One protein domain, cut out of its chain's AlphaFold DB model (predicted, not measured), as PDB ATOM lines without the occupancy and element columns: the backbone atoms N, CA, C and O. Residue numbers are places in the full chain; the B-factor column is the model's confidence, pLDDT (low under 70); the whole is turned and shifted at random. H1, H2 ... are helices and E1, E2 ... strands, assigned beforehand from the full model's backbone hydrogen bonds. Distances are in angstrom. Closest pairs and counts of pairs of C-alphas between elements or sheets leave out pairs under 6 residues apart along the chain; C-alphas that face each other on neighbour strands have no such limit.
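What this domain is: This is residues 2 to 71 of the 160 residues of the protein "FIST_C domain-containing protein" of Phycisphaerales bacterium (UniProt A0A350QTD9). A single strongly twisted, curled sheet of four strands makes the body, with a small helical hairpin, H1 and H2, at one end of it. The unnamed loop of residues 27 to 38 reaches out at the other end, and E2 bends as it passes from E1 to E3. The printed part has 70 residues, in the order H1 H2 E1 E2 E3 E4; the sheet is E3 E2 E1 E4, antiparallel throughout. The class is mixed; the whole is compact, with a radius of gyration of the C-alphas of 12.7 A and spans of 33 by 26 by 18 A.

Where its parts are: H1, residues 2 to 7, begins at C-alpha 2 (229.376, 125.955, 174.541) and is 8.7 A long. H2, residues 11 to 20, measures 13.7 A. E1, residues 21 to 26, measures 16.1 A; E2, residues 39 to 47, measures 21.3 A. E3, residues 54 to 56, measures 6.5 A. E4, residues 66 to 70, measures 12.9 A and ends at C-alpha 70 (228.385, 118.032, 183.372).

How they stand to each other: E1, E2 and E3 form a meander, each strand the antiparallel neighbour of the one before; with E4 beside E1 they form a Greek key. N 24 and O 67 are 2.8 A apart across E1 and E4, N 40 and O 25 2.8 A across E2 and E1, N 45 and O 55 2.8 A across E3 and E2. E2 bends by 51 degrees at residue 43. H1 only grazes the sheet; H2 is on it, over none of its strands, and the closest C-alphas of H2 and E4, Gly 20 and Leu 70, are 5.8 A apart. H1 and H2 only just touch, with 3 pairs of C-alphas within 8 A, the closest being Met 6 and Arg 14 at 6.1 A. Every O i to N i+4 pair is within hydrogen-bond range in H1, and 5 of 6 in H2.

The domain as a whole: The C-alphas farthest apart, Ser 32 and Arg 50, are 35.7 A apart. The printed part has no cut; E1 to E2 is the long link. Mean pLDDT of the printed part is 82.3, with residue 2 and residues 16 to 19 under 70.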
ATOM      1  N   ALA A   2     230.026 127.238 174.183       68.38
ATOM      2  CA  ALA A   2     229.376 125.955 174.541       68.38
ATOM      3  C   ALA A   2     229.636 124.815 173.531       68.38
ATOM      4  O   ALA A   2     229.967 123.698 173.914       68.38
ATOM      5  N   ARG A   3     229.567 125.119 172.226       70.81
ATOM      6  CA  ARG A   3     229.909 124.171 171.151       70.81
ATOM      7  C   ARG A   3     231.378 123.741 171.174       70.81
ATOM      8  O   ARG A   3     231.667 122.588 170.903       70.81
ATOM      9  N   GLU A   4     232.299 124.653 171.467       73.56
ATOM     10  CA  GLU A   4     233.736 124.343 171.530       73.56
ATOM     11  C   GLU A   4     234.056 123.504 172.766       73.56
ATOM     12  O   GLU A   4     234.771 122.518 172.648       73.56
ATOM     13  N   SER A   5     233.454 123.835 173.914       74.00
ATOM     14  CA  SER A   5     233.536 123.025 175.130       74.00
ATOM     15  C   SER A   5     233.033 121.608 174.874       74.00
ATOM     16  O   SER A   5     233.723 120.664 175.219       74.00
ATOM     17  N   MET A   6     231.893 121.448 174.194       71.56
ATOM     18  CA  MET A   6     231.361 120.136 173.811       71.56
ATOM     19  C   MET A   6     232.306 119.353 172.886       71.56
ATOM     20  O   MET A   6     232.438 118.144 173.025       71.56
ATOM     21  N   LEU A   7     232.951 120.020 171.926       76.75
ATOM     22  CA  LEU A   7     233.878 119.369 170.992       76.75
ATOM     23  C   LEU A   7     235.188 118.924 171.659       76.75
ATOM     24  O   LEU A   7     235.851 118.039 171.128       76.75
ATOM     25  N   ALA A   8     235.546 119.521 172.798       79.19
ATOM     26  CA  ALA A   8     236.707 119.129 173.592       79.19
ATOM     27  C   ALA A   8     236.456 117.890 174.476       79.19
ATOM     28  O   ALA A   8     237.416 117.323 174.988       79.19
ATOM     29  N   LEU A   9     235.195 117.484 174.647       79.56
ATOM     30  CA  LEU A   9     234.796 116.317 175.436       79.56
ATOM     31  C   LEU A   9     234.942 115.018 174.638       79.56
ATOM     32  O   LEU A   9     234.848 115.026 173.401       79.56
ATOM     33  N   ASP A  10     235.107 113.894 175.335       82.94
ATOM     34  CA  ASP A  10     235.039 112.568 174.719       82.94
ATOM     35  C   ASP A  10     233.603 112.203 174.278       82.94
ATOM     36  O   ASP A  10     232.662 112.985 174.428       82.94
ATOM     37  N   GLU A  11     233.417 111.038 173.652       77.38
ATOM     38  CA  GLU A  11     232.102 110.628 173.133       77.38
ATOM     39  C   GLU A  11     231.070 110.373 174.249       77.38
ATOM     40  O   GLU A  11     229.898 110.735 174.114       77.38
ATOM     41  N   THR A  12     231.505 109.808 175.376       76.00
ATOM     42  CA  THR A  12     230.650 109.524 176.537       76.00
ATOM     43  C   THR A  12     230.209 110.826 177.198       76.00
ATOM     44  O   THR A  12     229.029 111.031 177.494       76.00
ATOM     45  N   GLU A  13     231.146 111.745 177.387       73.50
ATOM     46  CA  GLU A  13     230.923 113.079 177.923       73.50
ATOM     47  C   GLU A  13     230.062 113.933 176.985       73.50
ATOM     48  O   GLU A  13     229.198 114.669 177.461       73.50
ATOM     49  N   ARG A  14     230.207 113.800 175.660       73.19
ATOM     50  CA  ARG A  14     229.321 114.440 174.672       73.19
ATOM     51  C   ARG A  14     227.886 113.937 174.749       73.19
ATOM     52  O   ARG A  14     226.958 114.748 174.716       73.19
ATOM     53  N   ALA A  15     227.687 112.628 174.892       70.12
ATOM     54  CA  ALA A  15     226.357 112.058 175.091       70.12
ATOM     55  C   ALA A  15     225.718 112.586 176.390       70.12
ATOM     56  O   ALA A  15     224.547 112.974 176.405       70.12
ATOM     57  N   ARG A  16     226.510 112.701 177.466       69.19
ATOM     58  CA  ARG A  16     226.082 113.336 178.722       69.19
ATOM     59  C   ARG A  16     225.810 114.830 178.541       69.19
ATOM     60  O   ARG A  16     224.844 115.335 179.101       69.19
ATOM     61  N   PHE A  17     226.586 115.543 177.726       69.56
ATOM     62  CA  PHE A  17     226.409 116.975 177.464       69.56
ATOM     63  C   PHE A  17     225.036 117.265 176.837       69.56
ATOM     64  O   PHE A  17     224.390 118.248 177.195       69.56
ATOM     65  N   ALA A  18     224.542 116.373 175.971       64.69
ATOM     66  CA  ALA A  18     223.234 116.510 175.328       64.69
ATOM     67  C   ALA A  18     222.042 116.456 176.309       64.69
ATOM     68  O   ALA A  18     221.006 117.066 176.040       64.69
ATOM     69  N   HIS A  19     222.180 115.770 177.450       64.56
ATOM     70  CA  HIS A  19     221.080 115.536 178.402       64.56
ATOM     71  C   HIS A  19     221.322 116.115 179.811       64.56
ATOM     72  O   HIS A  19     220.377 116.334 180.574       64.56
ATOM     73  N   GLY A  20     222.577 116.405 180.147       71.69
ATOM     74  CA  GLY A  20     223.055 116.723 181.491       71.69
ATOM     75  C   GLY A  20     223.767 118.068 181.611       71.69
ATOM     76  O   GLY A  20     224.246 118.381 182.697       71.69
ATOM     77  N   LEU A  21     223.828 118.889 180.553       80.62
ATOM     78  CA  LEU A  21     224.446 120.211 180.654       80.62
ATOM     79  C   LEU A  21     223.702 121.094 181.663       80.62
ATOM     80  O   LEU A  21     222.481 121.309 181.589       80.62
ATOM     81  N   ARG A  22     224.469 121.640 182.600       85.06
ATOM     82  CA  ARG A  22     224.045 122.661 183.553       85.06
ATOM     83  C   ARG A  22     225.021 123.830 183.520       85.06
ATOM     84  O   ARG A  22     226.160 123.705 183.073       85.06
ATOM     85  N   ILE A  23     224.558 124.972 184.007       89.38
ATOM     86  CA  ILE A  23     225.399 126.142 184.245       89.38
ATOM     87  C   ILE A  23     225.537 126.318 185.749       89.38
ATOM     88  O   ILE A  23     224.539 126.516 186.437       89.38
ATOM     89  N   GLY A  24     226.766 126.252 186.248       90.00
ATOM     90  CA  GLY A  24     227.110 126.720 187.581       90.00
ATOM     91  C   GLY A  24     227.460 128.196 187.518       90.00
ATOM     92  O   GLY A  24     228.366 128.589 186.788       90.00
ATOM     93  N   ILE A  25     226.738 129.022 188.262       90.75
ATOM     94  CA  ILE A  25     227.009 130.455 188.368       90.75
ATOM     95  C   ILE A  25     227.726 130.673 189.685       90.75
ATOM     96  O   ILE A  25     227.183 130.326 190.730       90.75
ATOM     97  N   VAL A  26     228.932 131.230 189.630       91.62
ATOM     98  CA  VAL A  26     229.726 131.518 190.828       91.62
ATOM     99  C   VAL A  26     228.907 132.391 191.768       91.62
ATOM    100  O   VAL A  26     228.292 133.349 191.309       91.62
ATOM    101  N   ILE A  27     228.858 132.059 193.057       88.75
ATOM    102  CA  ILE A  27     228.115 132.834 194.058       88.75
ATOM    103  C   ILE A  27     228.933 134.058 194.470       88.75
ATOM    104  O   ILE A  27     228.470 135.186 194.260       88.75
ATOM    105  N   ASP A  28     230.163 133.826 194.941       89.44
ATOM    106  CA  ASP A  28     231.148 134.854 195.282       89.44
ATOM    107  C   ASP A  28     232.217 135.001 194.184       89.44
ATOM    108  O   ASP A  28     233.072 134.136 193.972       89.44
ATOM    109  N   GLU A  29     232.177 136.125 193.467       88.88
ATOM    110  CA  GLU A  29     233.133 136.433 192.396       88.88
ATOM    111  C   GLU A  29     234.557 136.674 192.922       88.88
ATOM    112  O   GLU A  29     235.517 136.524 192.164       88.88
ATOM    113  N   TYR A  30     234.708 136.996 194.208       88.69
ATOM    114  CA  TYR A  30     235.993 137.313 194.831       88.69
ATOM    115  C   TYR A  30     236.677 136.099 195.473       88.69
ATOM    116  O   TYR A  30     237.842 136.200 195.864       88.69
ATOM    117  N   ALA A  31     236.005 134.946 195.535       85.62
ATOM    118  CA  ALA A  31     236.584 133.715 196.054       85.62
ATOM    119  C   ALA A  31     237.795 133.267 195.210       85.62
ATOM    120  O   ALA A  31     237.716 133.123 193.985       85.62
ATOM    121  N   SER A  32     238.931 133.040 195.877       81.19
ATOM    122  CA  SER A  32     240.196 132.640 195.242       81.19
ATOM    123  C   SER A  32     240.221 131.166 194.829       81.19
ATOM    124  O   SER A  32     240.872 130.813 193.846       81.19
ATOM    125  N   VAL A  33     239.487 130.316 195.548       83.94
ATOM    126  CA  VAL A  33     239.269 128.896 195.252       83.94
ATOM    127  C   VAL A  33     237.765 128.662 195.203       83.94
ATOM    128  O   VAL A  33     237.036 129.233 196.008       83.94
ATOM    129  N   ARG A  34     237.307 127.858 194.238       84.69
ATOM    130  CA  ARG A  34     235.890 127.532 194.043       84.69
ATOM    131  C   ARG A  34     235.722 126.021 194.017       84.69
ATOM    132  O   ARG A  34     236.342 125.357 193.185       84.69
ATOM    133  N   GLY A  35     234.908 125.498 194.918       80.81
ATOM    134  CA  GLY A  35     234.582 124.086 195.051       80.81
ATOM    135  C   GLY A  35     233.077 123.829 195.023       80.81
ATOM    136  O   GLY A  35     232.276 124.631 194.534       80.81
ATOM    137  N   GLN A  36     232.685 122.665 195.538       74.06
ATOM    138  CA  GLN A  36     231.280 122.309 195.704       74.06
ATOM    139  C   GLN A  36     230.612 123.288 196.683       74.06
ATOM    140  O   GLN A  36     231.160 123.586 197.738       74.06
ATOM    141  N   GLY A  37     229.428 123.794 196.329       77.88
ATOM    142  CA  GLY A  37     228.699 124.781 197.137       77.88
ATOM    143  C   GLY A  37     228.957 126.246 196.763       77.88
ATOM    144  O   GLY A  37     228.127 127.088 197.098       77.88
ATOM    145  N   ASP A  38     230.004 126.543 195.981       86.44
ATOM    146  CA  ASP A  38     230.324 127.910 195.519       86.44
ATOM    147  C   ASP A  38     229.605 128.301 194.218       86.44
ATOM    148  O   ASP A  38     229.773 129.408 193.693       86.44
ATOM    149  N   PHE A  39     228.796 127.389 193.679       87.44
ATOM    150  CA  PHE A  39     228.061 127.568 192.436       87.44
ATOM    151  C   PHE A  39     226.565 127.389 192.648       87.44
ATOM    152  O   PHE A  39     226.097 126.389 193.189       87.44
ATOM    153  N   LEU A  40     225.801 128.324 192.096       87.00
ATOM    154  CA  LEU A  40     224.373 128.188 191.900       87.00
ATOM    155  C   LEU A  40     224.117 127.428 190.597       87.00
ATOM    156  O   LEU A  40     224.357 127.957 189.508       87.00
ATOM    157  N   ILE A  41     223.627 126.193 190.699       85.94
ATOM    158  CA  ILE A  41     223.403 125.339 189.528       85.94
ATOM    159  C   ILE A  41     222.044 125.640 188.892       85.94
ATOM    160  O   ILE A  41     221.004 125.715 189.562       85.94
ATOM    161  N   ARG A  42     222.064 125.825 187.570       86.62
ATOM    162  CA  ARG A  42     220.904 126.147 186.740       86.62
ATOM    163  C   ARG A  42     220.811 125.251 185.526       86.62
ATOM    164  O   ARG A  42     221.810 124.811 184.952       86.62
ATOM    165  N   ARG A  43     219.571 124.980 185.134       82.25
ATOM    166  CA  ARG A  43     219.279 124.175 183.954       82.25
ATOM    167  C   ARG A  43     219.392 125.029 182.705       82.25
ATOM    168  O   ARG A  43     218.878 126.141 182.658       82.25
ATOM    169  N   VAL A  44     219.997 124.451 181.674       85.31
ATOM    170  CA  VAL A  44     219.844 124.958 180.313       85.31
ATOM    171  C   VAL A  44     218.476 124.505 179.809       85.31
ATOM    172  O   VAL A  44     218.218 123.309 179.693       85.31
ATOM    173  N   LEU A  45     217.582 125.464 179.576       84.56
ATOM    174  CA  LEU A  45     216.233 125.239 179.046       84.56
ATOM    175  C   LEU A  45     216.250 125.027 177.532       84.56
ATOM    176  O   LEU A  45     215.388 124.347 176.982       84.56
ATOM    177  N   GLY A  46     217.241 125.606 176.859       83.12
ATOM    178  CA  GLY A  46     217.409 125.496 175.423       83.12
ATOM    179  C   GLY A  46     218.555 126.356 174.916       83.12
ATOM    180  O   GLY A  46     219.242 127.035 175.683       83.12
ATOM    181  N   VAL A  47     218.741 126.324 173.602       84.94
ATOM    182  CA  VAL A  47     219.723 127.138 172.888       84.94
ATOM    183  C   VAL A  47     218.994 127.889 171.780       84.94
ATOM    184  O   VAL A  47     218.275 127.273 170.990       84.94
ATOM    185  N   ASP A  48     219.160 129.208 171.710       85.06
ATOM    186  CA  ASP A  48     218.715 129.977 170.552       85.06
ATOM    187  C   ASP A  48     219.601 129.607 169.358       85.06
ATOM    188  O   ASP A  48     220.821 129.761 169.374       85.06
ATOM    189  N   ARG A  49     218.984 129.067 168.307       81.88
ATOM    190  CA  ARG A  49     219.700 128.578 167.122       81.88
ATOM    191  C   ARG A  49     220.293 129.698 166.268       81.88
ATOM    192  O   ARG A  49     221.109 129.400 165.402       81.88
ATOM    193  N   ARG A  50     219.867 130.949 166.460       87.25
ATOM    194  CA  ARG A  50     220.307 132.086 165.639       87.25
ATOM    195  C   ARG A  50     221.695 132.567 166.040       87.25
ATOM    196  O   ARG A  50     222.518 132.821 165.170       87.25
ATOM    197  N   ASP A  51     221.941 132.678 167.338       85.69
ATOM    198  CA  ASP A  51     223.167 133.248 167.906       85.69
ATOM    199  C   ASP A  51     223.889 132.294 168.876       85.69
ATOM    200  O   ASP A  51     224.999 132.583 169.321       85.69
ATOM    201  N   GLY A  52     223.302 131.132 169.176       79.81
ATOM    202  CA  GLY A  52     223.862 130.150 170.101       79.81
ATOM    203  C   GLY A  52     223.679 130.519 171.574       79.81
ATOM    204  O   GLY A  52     224.352 129.928 172.423       79.81
ATOM    205  N   ALA A  53     222.810 131.483 171.898       86.19
ATOM    206  CA  ALA A  53     222.561 131.893 173.273       86.19
ATOM    207  C   ALA A  53     221.912 130.766 174.090       86.19
ATOM    208  O   ALA A  53     220.975 130.107 173.641       86.19
ATOM    209  N   LEU A  54     222.384 130.561 175.320       86.69
ATOM    210  CA  LEU A  54     221.801 129.589 176.245       86.69
ATOM    211  C   LEU A  54     220.644 130.224 177.012       86.69
ATOM    212  O   LEU A  54     220.791 131.296 177.598       86.69
ATOM    213  N   GLN A  55     219.508 129.536 177.045       88.69
ATOM    214  CA  GLN A  55     218.354 129.939 177.838       88.69
ATOM    215  C   GLN A  55     218.414 129.261 179.201       88.69
ATOM    216  O   GLN A  55     218.581 128.044 179.288       88.69
ATOM    217  N   LEU A  56     218.265 130.053 180.259       88.69
ATOM    218  CA  LEU A  56     218.233 129.602 181.646       88.69
ATOM    219  C   LEU A  56     216.893 129.995 182.272       88.69
ATOM    220  O   LEU A  56     216.221 130.915 181.812       88.69
ATOM    221  N   ASP A  57     216.537 129.325 183.359       84.75
ATOM    222  CA  ASP A  57     215.396 129.641 184.226       84.75
ATOM    223  C   ASP A  57     215.592 130.919 185.063       84.75
ATOM    224  O   ASP A  57     214.717 131.308 185.835       84.75
ATOM    225  N   GLN A  58     216.724 131.604 184.895       84.75
ATOM    226  CA  GLN A  58     216.996 132.887 185.522       84.75
ATOM    227  C   GLN A  58     217.840 133.801 184.636       84.75
ATOM    228  O   GLN A  58     218.588 133.362 183.762       84.75
ATOM    229  N   ARG A  59     217.782 135.101 184.933       86.81
ATOM    230  CA  ARG A  59     218.657 136.092 184.310       86.81
ATOM    231  C   ARG A  59     220.063 136.014 184.906       86.81
ATOM    232  O   ARG A  59     220.223 136.042 186.124       86.81
ATOM    233  N   VAL A  60     221.075 135.997 184.042       89.62
ATOM    234  CA  VAL A  60     222.488 136.144 184.420       89.62
ATOM    235  C   VAL A  60     222.975 137.493 183.911       89.62
ATOM    236  O   VAL A  60     222.839 137.799 182.727       89.62
ATOM    237  N   ASN A  61     223.488 138.330 184.811       87.88
ATOM    238  CA  ASN A  61     224.002 139.647 184.446       87.88
ATOM    239  C   ASN A  61     225.400 139.533 183.821       87.88
ATOM    240  O   ASN A  61     226.167 138.624 184.140       87.88
ATOM    241  N   THR A  62     225.745 140.475 182.946       89.81
ATOM    242  CA  THR A  62     227.095 140.582 182.378       89.81
ATOM    243  C   THR A  62     228.136 140.743 183.487       89.81
ATOM    244  O   THR A  62     227.882 141.413 184.486       89.81
ATOM    245  N   GLY A  63     229.307 140.127 183.305       89.75
ATOM    246  CA  GLY A  63     230.401 140.149 184.281       89.75
ATOM    247  C   GLY A  63     230.332 139.051 185.344       89.75
ATOM    248  O   GLY A  63     231.222 138.990 186.181       89.75
ATOM    249  N   ARG A  64     229.313 138.178 185.313       91.25
ATOM    250  CA  ARG A  64     229.272 136.986 186.170       91.25
ATOM    251  C   ARG A  64     230.146 135.873 185.616       91.25
ATOM    252  O   ARG A  64     230.128 135.610 184.410       91.25
ATOM    253  N   THR A  65     230.839 135.181 186.508       92.31
ATOM    254  CA  THR A  65     231.599 133.984 186.164       92.31
ATOM    255  C   THR A  65     230.668 132.780 186.146       92.31
ATOM    256  O   THR A  65     229.900 132.536 187.083       92.31
ATOM    257  N   ILE A  66     230.738 132.012 185.062       92.00
ATOM    258  CA  ILE A  66     229.993 130.764 184.914       92.00
ATOM    259  C   ILE A  66     230.934 129.610 184.595       92.00
ATOM    260  O   ILE A  66     231.981 129.795 183.975       92.00
ATOM    261  N   GLN A  67     230.519 128.409 184.972       89.56
ATOM    262  CA  GLN A  67     231.176 127.160 184.624       89.56
ATOM    263  C   GLN A  67     230.142 126.192 184.047       89.56
ATOM    264  O   GLN A  67     229.034 126.064 184.572       89.56
ATOM    265  N   PHE A  68     230.496 125.512 182.957       88.00
ATOM    266  CA  PHE A  68     229.704 124.388 182.469       88.00
ATOM    267  C   PHE A  68     229.854 123.218 183.430       88.00
ATOM    268  O   PHE A  68     230.966 122.846 183.788       88.00
ATOM    269  N   GLN A  69     228.724 122.659 183.834       83.62
ATOM    270  CA  GLN A  69     228.660 121.547 184.764       83.62
ATOM    271  C   GLN A  69     228.077 120.366 184.002       83.62
ATOM    272  O   GLN A  69     226.962 120.451 183.472       83.62
ATOM    273  N   LEU A  70     228.860 119.297 183.899       78.56
ATOM    274  CA  LEU A  70     228.385 118.032 183.372       78.56
ATOM    275  C   LEU A  70     227.859 117.213 184.535       78.56
ATOM    276  O   LEU A  70     228.488 117.120 185.585       78.56
ATOM    277  N   VAL A  71     226.674 116.662 184.346       73.81
ATOM    278  CA  VAL A  71     225.959 115.980 185.403       73.81
ATOM    279  C   VAL A  71     225.716 114.540 184.982       73.81
ATOM    280  O   VAL A  71     225.136 114.299 183.923       73.81
TER     281      VAL A  71